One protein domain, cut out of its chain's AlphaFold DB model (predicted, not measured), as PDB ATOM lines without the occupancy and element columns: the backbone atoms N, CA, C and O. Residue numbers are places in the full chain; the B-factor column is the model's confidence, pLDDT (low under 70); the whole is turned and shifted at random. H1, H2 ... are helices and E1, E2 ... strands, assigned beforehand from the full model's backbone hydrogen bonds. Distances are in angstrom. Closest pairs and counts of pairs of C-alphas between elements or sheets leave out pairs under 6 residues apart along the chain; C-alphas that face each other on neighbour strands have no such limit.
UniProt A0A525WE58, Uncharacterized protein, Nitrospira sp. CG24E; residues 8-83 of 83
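This is residues 8 to 83 of the 83 residues of an uncharacterized protein of Nitrospira sp. CG24E (UniProt A0A525WE58). The long helix H4 runs along one side of an elongated model, with the shorter H2 side by side with it and running opposite ways. On the side of H2 away from H4 sits the small helix H3, with short H1 near it, and the short strand E1 pairs with residues 8 to 9. The printed part has 76 residues, with four named helices and one named strand in the order H1, H2, H3, E1, H4; the class is mostly helix. It is compact, with a radius of gyration of the C-alphas of 12.3 A, and spans 35 by 23 by 15 A.

H4, residues 61 to 80, touches H2, residues 24 to 34, at a shallow tilt of 20 degrees, opposite ways; their closest C-alphas, Arg 33 and Ala 70, are 5.5 A apart. H2 also touches H3, residues 44 to 48, with the closest C-alphas, Leu 27 and Leu 47, 7.0 A apart. H1, residues 13 to 16, is close to H3 but not clearly touching; the closest C-alphas, Met 13 and Gly 48, are 5.9 A apart. H1 and H2 are only just apart, closest 8.4 A. E1, residues 52 to 54, pairs with no named strand, but its residues 52 to 53 pair antiparallel with residues 8 to 9. H3 and H4 are apart, and so are E1 and H4. Every O i to N i+4 pair is within hydrogen-bond range in H2 and H4; in H3 0 of 1 is, beside 2 of 2 O i to N i+3 pairs, and H1 is too short for an O i to N i+4 pair.

H4 is 28.5 A long, from C-alpha 61 at (143.294, 125.887, 149.722) to C-alpha 80 at (120.835, 142.333, 155.609). H2 is 15.3 A long, H3 7.7 A, E1 7.0 A and H1 5.3 A, beginning at C-alpha 13 at (138.344, 150.152, 161.731).

The C-alphas farthest apart, Asp 56 and Lys 83, are 36.9 A apart. The printed part has no cut; the link from H3 to E1 is tight, and no link is long. The mean pLDDT of the printed part is 83.8; residues 12 to 23 and 82 to 83 are under 70.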
ATOM      1  N   ILE A   8     148.806 139.811 154.476       80.50
ATOM      2  CA  ILE A   8     147.423 140.266 154.418       80.50
ATOM      3  C   ILE A   8     147.174 141.264 155.544       80.50
ATOM      4  O   ILE A   8     147.653 141.101 156.667       80.50
ATOM      5  N   THR A   9     146.427 142.322 155.240       81.75
ATOM      6  CA  THR A   9     145.989 143.307 156.234       81.75
ATOM      7  C   THR A   9     144.475 143.333 156.267       81.75
ATOM      8  O   THR A   9     143.843 143.604 155.246       81.75
ATOM      9  N   ILE A  10     143.896 143.126 157.446       79.19
ATOM     10  CA  ILE A  10     142.448 143.218 157.651       79.19
ATOM     11  C   ILE A  10     142.165 144.540 158.357       79.19
ATOM     12  O   ILE A  10     142.779 144.852 159.374       79.19
ATOM     13  N   ARG A  11     141.281 145.370 157.795       77.38
ATOM     14  CA  ARG A  11     141.042 146.733 158.290       77.38
ATOM     15  C   ARG A  11     139.677 146.868 158.970       77.38
ATOM     16  O   ARG A  11     138.777 147.500 158.424       77.38
ATOM     17  N   PHE A  12     139.559 146.338 160.185       69.75
ATOM     18  CA  PHE A  12     138.318 146.370 160.973       69.75
ATOM     19  C   PHE A  12     137.797 147.791 161.249       69.75
ATOM     20  O   PHE A  12     136.594 148.031 161.246       69.75
ATOM     21  N   MET A  13     138.698 148.761 161.425       62.91
ATOM     22  CA  MET A  13     138.344 150.152 161.731       62.91
ATOM     23  C   MET A  13     137.458 150.825 160.666       62.91
ATOM     24  O   MET A  13     136.595 151.618 161.022       62.91
ATOM     25  N   TYR A  14     137.624 150.499 159.379       63.00
ATOM     26  CA  TYR A  14     136.784 151.079 158.317       63.00
ATOM     27  C   TYR A  14     135.373 150.494 158.290       63.00
ATOM     28  O   TYR A  14     134.471 151.074 157.688       63.00
ATOM     29  N   PHE A  15     135.171 149.347 158.937       64.31
ATOM     30  CA  PHE A  15     133.845 148.786 159.107       64.31
ATOM     31  C   PHE A  15     133.088 149.505 160.225       64.31
ATOM     32  O   PHE A  15     131.923 149.822 160.036       64.31
ATOM     33  N   LYS A  16     133.760 149.868 161.330       60.56
ATOM     34  CA  LYS A  16     133.164 150.606 162.468       60.56
ATOM     35  C   LYS A  16     132.488 151.923 162.087       60.56
ATOM     36  O   LYS A  16     131.580 152.361 162.771       60.56
ATOM     37  N   THR A  17     132.937 152.567 161.014       63.41
ATOM     38  CA  THR A  17     132.346 153.821 160.519       63.41
ATOM     39  C   THR A  17     131.071 153.609 159.698       63.41
ATOM     40  O   THR A  17     130.539 154.562 159.136       63.41
ATOM     41  N   LYS A  18     130.617 152.363 159.532       66.06
ATOM     42  CA  LYS A  18     129.381 152.030 158.833       66.06
ATOM     43  C   LYS A  18     128.277 151.782 159.859       66.06
ATOM     44  O   LYS A  18     128.466 150.961 160.748       66.06
ATOM     45  N   SER A  19     127.129 152.436 159.684       60.81
ATOM     46  CA  SER A  19     125.954 152.297 160.566       60.81
ATOM     47  C   SER A  19     125.473 150.849 160.709       60.81
ATOM     48  O   SER A  19     125.011 150.431 161.759       60.81
ATOM     49  N   TRP A  20     125.663 150.026 159.677       64.12
ATOM     50  CA  TRP A  20     125.308 148.607 159.713       64.12
ATOM     51  C   TRP A  20     126.256 147.724 160.550       64.12
ATOM     52  O   TRP A  20     125.967 146.549 160.752       64.12
ATOM     53  N   ILE A  21     127.390 148.257 161.023       66.44
ATOM     54  CA  ILE A  21     128.355 147.562 161.899       66.44
ATOM     55  C   ILE A  21     128.416 148.189 163.304       66.44
ATOM     56  O   ILE A  21     129.376 148.022 164.056       66.44
ATOM     57  N   GLU A  22     127.349 148.867 163.722       58.16
ATOM     58  CA  GLU A  22     127.243 149.412 165.083       58.16
ATOM     59  C   GLU A  22     127.406 148.344 166.181       58.16
ATOM     60  O   GLU A  22     127.842 148.660 167.289       58.16
ATOM     61  N   ASP A  23     127.188 147.067 165.858       65.44
ATOM     62  CA  ASP A  23     127.381 145.975 166.798       65.44
ATOM     63  C   ASP A  23     128.820 145.414 166.792       65.44
ATOM     64  O   ASP A  23     129.289 144.787 165.831       65.44
ATOM     65  N   ARG A  24     129.520 145.567 167.928       75.00
ATOM     66  CA  ARG A  24     130.785 144.858 168.199       75.00
ATOM     67  C   ARG A  24     130.634 143.343 168.040       75.00
ATOM     68  O   ARG A  24     131.635 142.683 167.765       75.00
ATOM     69  N   THR A  25     129.423 142.808 168.171       83.31
ATOM     70  CA  THR A  25     129.094 141.395 167.963       83.31
ATOM     71  C   THR A  25     129.449 140.937 166.552       83.31
ATOM     72  O   THR A  25     130.208 139.984 166.411       83.31
ATOM     73  N   VAL A  26     129.054 141.668 165.501       85.94
ATOM     74  CA  VAL A  26     129.351 141.284 164.103       85.94
ATOM     75  C   VAL A  26     130.860 141.251 163.843       85.94
ATOM     76  O   VAL A  26     131.375 140.353 163.174       85.94
ATOM     77  N   LEU A  27     131.600 142.213 164.400       86.44
ATOM     78  CA  LEU A  27     133.060 142.250 164.281       86.44
ATOM     79  C   LEU A  27     133.739 141.118 165.065       86.44
ATOM     80  O   LEU A  27     134.729 140.557 164.588       86.44
ATOM     81  N   ASN A  28     133.216 140.772 166.243       89.38
ATOM     82  CA  ASN A  28     133.693 139.647 167.043       89.38
ATOM     83  C   ASN A  28     133.422 138.307 166.356       89.38
ATOM     84  O   ASN A  28     134.337 137.496 166.248       89.38
ATOM     85  N   GLU A  29     132.229 138.104 165.804       91.44
ATOM     86  CA  GLU A  29     131.901 136.909 165.027       91.44
ATOM     87  C   GLU A  29     132.761 136.799 163.764       91.44
ATOM     88  O   GLU A  29     133.251 135.719 163.426       91.44
ATOM     89  N   PHE A  30     133.019 137.920 163.078       91.81
ATOM     90  CA  PHE A  30     133.934 137.923 161.939       91.81
ATOM     91  C   PHE A  30     135.347 137.493 162.355       91.81
ATOM     92  O   PHE A  30     135.964 136.654 161.696       91.81
ATOM     93  N   ARG A  31     135.851 138.030 163.474       92.50
ATOM     94  CA  ARG A  31     137.145 137.654 164.063       92.50
ATOM     95  C   ARG A  31     137.195 136.168 164.406       92.50
ATOM     96  O   ARG A  31     138.169 135.508 164.062       92.50
ATOM     97  N   GLU A  32     136.159 135.630 165.037       95.06
ATOM     98  CA  GLU A  32     136.075 134.207 165.384       95.06
ATOM     99  C   GLU A  32     136.067 133.309 164.148       95.06
ATOM    100  O   GLU A  32     136.766 132.296 164.112       95.06
ATOM    101  N   ARG A  33     135.348 133.704 163.091       95.38
ATOM    102  CA  ARG A  33     135.357 132.992 161.804       95.38
ATOM    103  C   ARG A  33     136.740 132.999 161.160       95.38
ATOM    104  O   ARG A  33     137.172 131.961 160.667       95.38
ATOM    105  N   LEU A  34     137.443 134.130 161.192       94.69
ATOM    106  CA  LEU A  34     138.818 134.232 160.697       94.69
ATOM    107  C   LEU A  34     139.795 133.388 161.526       94.69
ATOM    108  O   LEU A  34     140.675 132.753 160.955       94.69
ATOM    109  N   ASN A  35     139.606 133.308 162.844       95.75
ATOM    110  CA  ASN A  35     140.436 132.494 163.738       95.75
ATOM    111  C   ASN A  35     140.262 130.980 163.561       95.75
ATOM    112  O   ASN A  35     141.033 130.215 164.130       95.75
ATOM    113  N   LYS A  36     139.311 130.526 162.733       95.69
ATOM    114  CA  LYS A  36     139.278 129.126 162.278       95.69
ATOM    115  C   LYS A  36     140.448 128.786 161.351       95.69
ATOM    116  O   LYS A  36     140.726 127.609 161.148       95.69
ATOM    117  N   ILE A  37     141.112 129.791 160.774       95.44
ATOM    118  CA  ILE A  37     142.329 129.624 159.978       95.44
ATOM    119  C   ILE A  37     143.514 129.465 160.947       95.44
ATOM    120  O   ILE A  37     143.797 130.408 161.695       95.44
ATOM    121  N   PRO A  38     144.234 128.325 160.937       92.69
ATOM    122  CA  PRO A  38     145.410 128.136 161.785       92.69
ATOM    123  C   PRO A  38     146.445 129.250 161.566       92.69
ATOM    124  O   PRO A  38     146.793 129.541 160.422       92.69
ATOM    125  N   GLY A  39     146.923 129.882 162.643       90.38
ATOM    126  CA  GLY A  39     147.909 130.974 162.596       90.38
ATOM    127  C   GLY A  39     147.337 132.381 162.365       90.38
ATOM    128  O   GLY A  39     148.096 133.348 162.267       90.38
ATOM    129  N   MET A  40     146.010 132.529 162.255       92.56
ATOM    130  CA  MET A  40     145.370 133.844 162.123       92.56
ATOM    131  C   MET A  40     145.322 134.603 163.460       92.56
ATOM    132  O   MET A  40     145.558 135.809 163.464       92.56
ATOM    133  N   ASP A  41     145.054 133.921 164.579       91.12
ATOM    134  CA  ASP A  41     145.207 134.394 165.970       91.12
ATOM    135  C   ASP A  41     144.892 135.889 166.204       91.12
ATOM    136  O   ASP A  41     145.713 136.661 166.709       91.12
ATOM    137  N   LEU A  42     143.710 136.341 165.780       91.75
ATOM    138  CA  LEU A  42     143.234 137.712 165.971       91.75
ATOM    139  C   LEU A  42     142.626 137.869 167.367       91.75
ATOM    140  O   LEU A  42     141.652 137.195 167.727       91.75
ATOM    141  N   ASN A  43     143.157 138.804 168.149       91.44
ATOM    142  CA  ASN A  43     142.634 139.151 169.472       91.44
ATOM    143  C   ASN A  43     141.685 140.359 169.401       91.44
ATOM    144  O   ASN A  43     141.620 141.062 168.399       91.44
ATOM    145  N   GLU A  44     140.925 140.620 170.467       86.00
ATOM    146  CA  GLU A  44     139.919 141.696 170.474       86.00
ATOM    147  C   GLU A  44     140.526 143.082 170.176       86.00
ATOM    148  O   GLU A  44     139.947 143.883 169.444       86.00
ATOM    149  N   LYS A  45     141.754 143.337 170.644       85.31
ATOM    150  CA  LYS A  45     142.505 144.566 170.335       85.31
ATOM    151  C   LYS A  45     142.703 144.802 168.830       85.31
ATOM    152  O   LYS A  45     142.751 145.951 168.393       85.31
ATOM    153  N   ASP A  46     142.763 143.736 168.029       86.69
ATOM    154  CA  ASP A  46     142.944 143.822 166.577       86.69
ATOM    155  C   ASP A  46     141.707 144.412 165.877       86.69
ATOM    156  O   ASP A  46     141.834 145.020 164.811       86.69
ATOM    157  N   LEU A  47     140.527 144.349 166.510       81.50
ATOM    158  CA  LEU A  47     139.305 145.006 166.028       81.50
ATOM    159  C   LEU A  47     139.411 146.536 166.050       81.50
ATOM    160  O   LEU A  47     138.669 147.237 165.359       81.50
ATOM    161  N   GLY A  48     140.298 147.085 166.881       75.06
ATOM    162  CA  GLY A  48     140.644 148.505 166.898       75.06
ATOM    163  C   GLY A  48     141.712 148.890 165.875       75.06
ATOM    164  O   GLY A  48     141.974 150.076 165.709       75.06
ATOM    165  N   GLY A  49     142.329 147.919 165.199       78.62
ATOM    166  CA  GLY A  49     143.567 148.121 164.460       78.62
ATOM    167  C   GLY A  49     143.528 147.686 162.999       78.62
ATOM    168  O   GLY A  49     142.491 147.631 162.330       78.62
ATOM    169  N   LYS A  50     144.733 147.425 162.490       80.44
ATOM    170  CA  LYS A  50     145.009 146.898 161.150       80.44
ATOM    171  C   LYS A  50     145.942 145.693 161.298       80.44
ATOM    172  O   LYS A  50     147.119 145.809 160.942       80.44
ATOM    173  N   PRO A  51     145.472 144.587 161.904       85.00
ATOM    174  CA  PRO A  51     146.289 143.396 162.079       85.00
ATOM    175  C   PRO A  51     146.863 142.954 160.736       85.00
ATOM    176  O   PRO A  51     146.160 142.887 159.720       85.00
ATOM    177  N   LYS A  52     148.163 142.671 160.751       86.62
ATOM    178  CA  LYS A  52     148.880 142.079 159.628       86.62
ATOM    179  C   LYS A  52     149.126 140.617 159.943       86.62
ATOM    180  O   LYS A  52     149.576 140.303 161.047       86.62
ATOM    181  N   ARG A  53     148.849 139.747 158.980       89.19
ATOM    182  CA  ARG A  53     149.176 138.325 159.057       89.19
ATOM    183  C   ARG A  53     149.901 137.885 157.791       89.19
ATOM    184  O   ARG A  53     149.748 138.542 156.762       89.19
ATOM    185  N   PRO A  54     150.732 136.842 157.861       88.56
ATOM    186  CA  PRO A  54     151.370 136.276 156.683       88.56
ATOM    187  C   PRO A  54     150.347 135.839 155.609       88.56
ATOM    188  O   PRO A  54     149.263 135.349 155.919       88.56
ATOM    189  N   LEU A  55     150.656 136.100 154.337       86.44
ATOM    190  CA  LEU A  55     149.828 135.752 153.173       86.44
ATOM    191  C   LEU A  55     149.895 134.253 152.860       86.44
ATOM    192  O   LEU A  55     148.944 133.705 152.308       86.44
ATOM    193  N   ASP A  56     150.998 133.602 153.226       88.38
ATOM    194  CA  ASP A  56     151.191 132.151 153.132       88.38
ATOM    195  C   ASP A  56     150.078 131.354 153.833       88.38
ATOM    196  O   ASP A  56     149.675 130.306 153.329       88.38
ATOM    197  N   LEU A  57     149.476 131.909 154.893       88.69
ATOM    198  CA  LEU A  57     148.290 131.360 155.548       88.69
ATOM    199  C   LEU A  57     147.145 131.101 154.564       88.69
ATOM    200  O   LEU A  57     146.390 130.156 154.763       88.69
ATOM    201  N   LEU A  58     147.017 131.906 153.506       90.56
ATOM    202  CA  LEU A  58     145.968 131.779 152.490       90.56
ATOM    203  C   LEU A  58     146.417 131.030 151.230       90.56
ATOM    204  O   LEU A  58     145.603 130.834 150.329       90.56
ATOM    205  N   LEU A  59     147.683 130.608 151.138       89.56
ATOM    206  CA  LEU A  59     148.152 129.772 150.027       89.56
ATOM    207  C   LEU A  59     147.653 128.327 150.157       89.56
ATOM    208  O   LEU A  59     147.541 127.621 149.158       89.56
ATOM    209  N   ASN A  60     147.302 127.897 151.373       91.19
ATOM    210  CA  ASN A  60     146.621 126.630 151.594       91.19
ATOM    211  C   ASN A  60     145.145 126.727 151.129       91.19
ATOM    212  O   ASN A  60     144.413 127.591 151.625       91.19
ATOM    213  N   PRO A  61     144.666 125.835 150.239       93.75
ATOM    214  CA  PRO A  61     143.294 125.887 149.722       93.75
ATOM    215  C   PRO A  61     142.204 125.822 150.799       93.75
ATOM    216  O   PRO A  61     141.190 126.515 150.694       93.75
ATOM    217  N   SER A  62     142.408 125.033 151.857       95.00
ATOM    218  CA  SER A  62     141.460 124.913 152.969       95.00
ATOM    219  C   SER A  62     141.345 126.228 153.736       95.00
ATOM    220  O   SER A  62     140.240 126.703 154.002       95.00
ATOM    221  N   ASN A  63     142.478 126.873 154.012       94.38
ATOM    222  CA  ASN A  63     142.508 128.173 154.680       94.38
ATOM    223  C   ASN A  63     141.902 129.277 153.808       94.38
ATOM    224  O   ASN A  63     141.168 130.132 154.306       94.38
ATOM    225  N   LEU A  64     142.151 129.237 152.497       93.44
ATOM    226  CA  LEU A  64     141.532 130.161 151.553       93.44
ATOM    227  C   LEU A  64     140.005 130.011 151.532       93.44
ATOM    228  O   LEU A  64     139.293 131.012 151.471       93.44
ATOM    229  N   ASN A  65     139.490 128.783 151.606       96.44
ATOM    230  CA  ASN A  65     138.050 128.532 151.669       96.44
ATOM    231  C   ASN A  65     137.430 129.052 152.973       96.44
ATOM    232  O   ASN A  65     136.378 129.690 152.925       96.44
ATOM    233  N   LEU A  66     138.100 128.862 154.114       96.06
ATOM    234  CA  LEU A  66     137.683 129.444 155.396       96.06
ATOM    235  C   LEU A  66     137.647 130.976 155.332       96.06
ATOM    236  O   LEU A  66     136.662 131.592 155.739       96.06
ATOM    237  N   PHE A  67     138.683 131.586 154.754       94.88
ATOM    238  CA  PHE A  67     138.748 133.030 154.562       94.88
ATOM    239  C   PHE A  67     137.605 133.539 153.679       94.88
ATOM    240  O   PHE A  67     136.888 134.464 154.063       94.88
ATOM    241  N   LYS A  68     137.382 132.903 152.521       94.75
ATOM    242  CA  LYS A  68     136.270 133.233 151.617       94.75
ATOM    243  C   LYS A  68     134.924 133.105 152.323       94.75
ATOM    244  O   LYS A  68     134.109 134.012 152.214       94.75
ATOM    245  N   SER A  69     134.705 132.028 153.075       96.62
ATOM    246  CA  SER A  69     133.473 131.818 153.841       96.62
ATOM    247  C   SER A  69     133.238 132.929 154.869       96.62
ATOM    248  O   SER A  69     132.138 133.475 154.935       96.62
ATOM    249  N   ALA A  70     134.274 133.329 155.615       94.56
ATOM    250  CA  ALA A  70     134.181 134.424 156.580       94.56
ATOM    251  C   ALA A  70     133.830 135.764 155.906       94.56
ATOM    252  O   ALA A  70     132.986 136.505 156.410       94.56
ATOM    253  N   VAL A  71     134.444 136.065 154.756       91.56
ATOM    254  CA  VAL A  71     134.173 137.292 153.987       91.56
ATOM    255  C   VAL A  71     132.772 137.281 153.372       91.56
ATOM    256  O   VAL A  71     132.081 138.297 153.424       91.56
ATOM    257  N   THR A  72     132.330 136.150 152.817       93.56
ATOM    258  CA  THR A  72     130.969 135.996 152.281       93.56
ATOM    259  C   THR A  72     129.931 136.221 153.370       93.56
ATOM    260  O   THR A  72     129.012 137.010 153.170       93.56
ATOM    261  N   TRP A  73     130.127 135.622 154.546       93.44
ATOM    262  CA  TRP A  73     129.244 135.843 155.688       93.44
ATOM    263  C   TRP A  73     129.184 137.326 156.084       93.44
ATOM    264  O   TRP A  73     128.097 137.873 156.248       93.44
ATOM    265  N   LEU A  74     130.331 138.012 156.169       89.19
ATOM    266  CA  LEU A  74     130.357 139.439 156.511       89.19
ATOM    267  C   LEU A  74     129.585 140.282 155.484       89.19
ATOM    268  O   LEU A  74     128.868 141.213 155.848       89.19
ATOM    269  N   ARG A  75     129.707 139.945 154.194       87.56
ATOM    270  CA  ARG A  75     128.943 140.587 153.119       87.56
ATOM    271  C   ARG A  75     127.436 140.374 153.291       87.56
ATOM    272  O   ARG A  75     126.678 141.311 153.070       87.56
ATOM    273  N   GLU A  76     126.997 139.178 153.669       89.88
ATOM    274  CA  GLU A  76     125.578 138.880 153.915       89.88
ATOM    275  C   GLU A  76     125.019 139.668 155.104       89.88
ATOM    276  O   GLU A  76     123.905 140.190 155.011       89.88
ATOM    277  N   GLN A  77     125.807 139.835 156.175       86.81
ATOM    278  CA  GLN A  77     125.439 140.711 157.294       86.81
ATOM    279  C   GLN A  77     125.273 142.162 156.819       86.81
ATOM    280  O   GLN A  77     124.259 142.798 157.101       86.81
ATOM    281  N   ALA A  78     126.218 142.655 156.011       81.81
ATOM    282  CA  ALA A  78     126.161 144.005 155.453       81.81
ATOM    283  C   ALA A  78     124.930 144.242 154.561       81.81
ATOM    284  O   ALA A  78     124.339 145.317 154.592       81.81
ATOM    285  N   LEU A  79     124.544 143.244 153.758       81.81
ATOM    286  CA  LEU A  79     123.366 143.320 152.888       81.81
ATOM    287  C   LEU A  79     122.054 143.248 153.672       81.81
ATOM    288  O   LEU A  79     121.083 143.889 153.278       81.81
ATOM    289  N   SER A  80     122.020 142.474 154.757       78.94
ATOM    290  CA  SER A  80     120.835 142.333 155.609       78.94
ATOM    291  C   SER A  80     120.551 143.594 156.421       78.94
ATOM    292  O   SER A  80     119.395 143.937 156.614       78.94
ATOM    293  N   ALA A  81     121.595 144.307 156.846       72.50
ATOM    294  CA  ALA A  81     121.480 145.525 157.644       72.50
ATOM    295  C   ALA A  81     121.263 146.814 156.820       72.50
ATOM    296  O   ALA A  81     121.040 147.880 157.386       72.50
ATOM    297  N   GLY A  82     121.370 146.742 155.488       60.91
ATOM    298  CA  GLY A  82     121.050 147.842 154.568       60.91
ATOM    299  C   GLY A  82     119.620 147.810 154.010       60.91
ATOM    300  O   GLY A  82     119.309 148.619 153.135       60.91
ATOM    301  N   LYS A  83     118.794 146.859 154.459       50.06
ATOM    302  CA  LYS A  83     117.348 146.792 154.214       50.06
ATOM    303  C   LYS A  83     116.602 147.247 155.458       50.06
ATOM    304  O   LYS A  83     115.512 147.822 155.270       50.06
TER     305      LYS A  83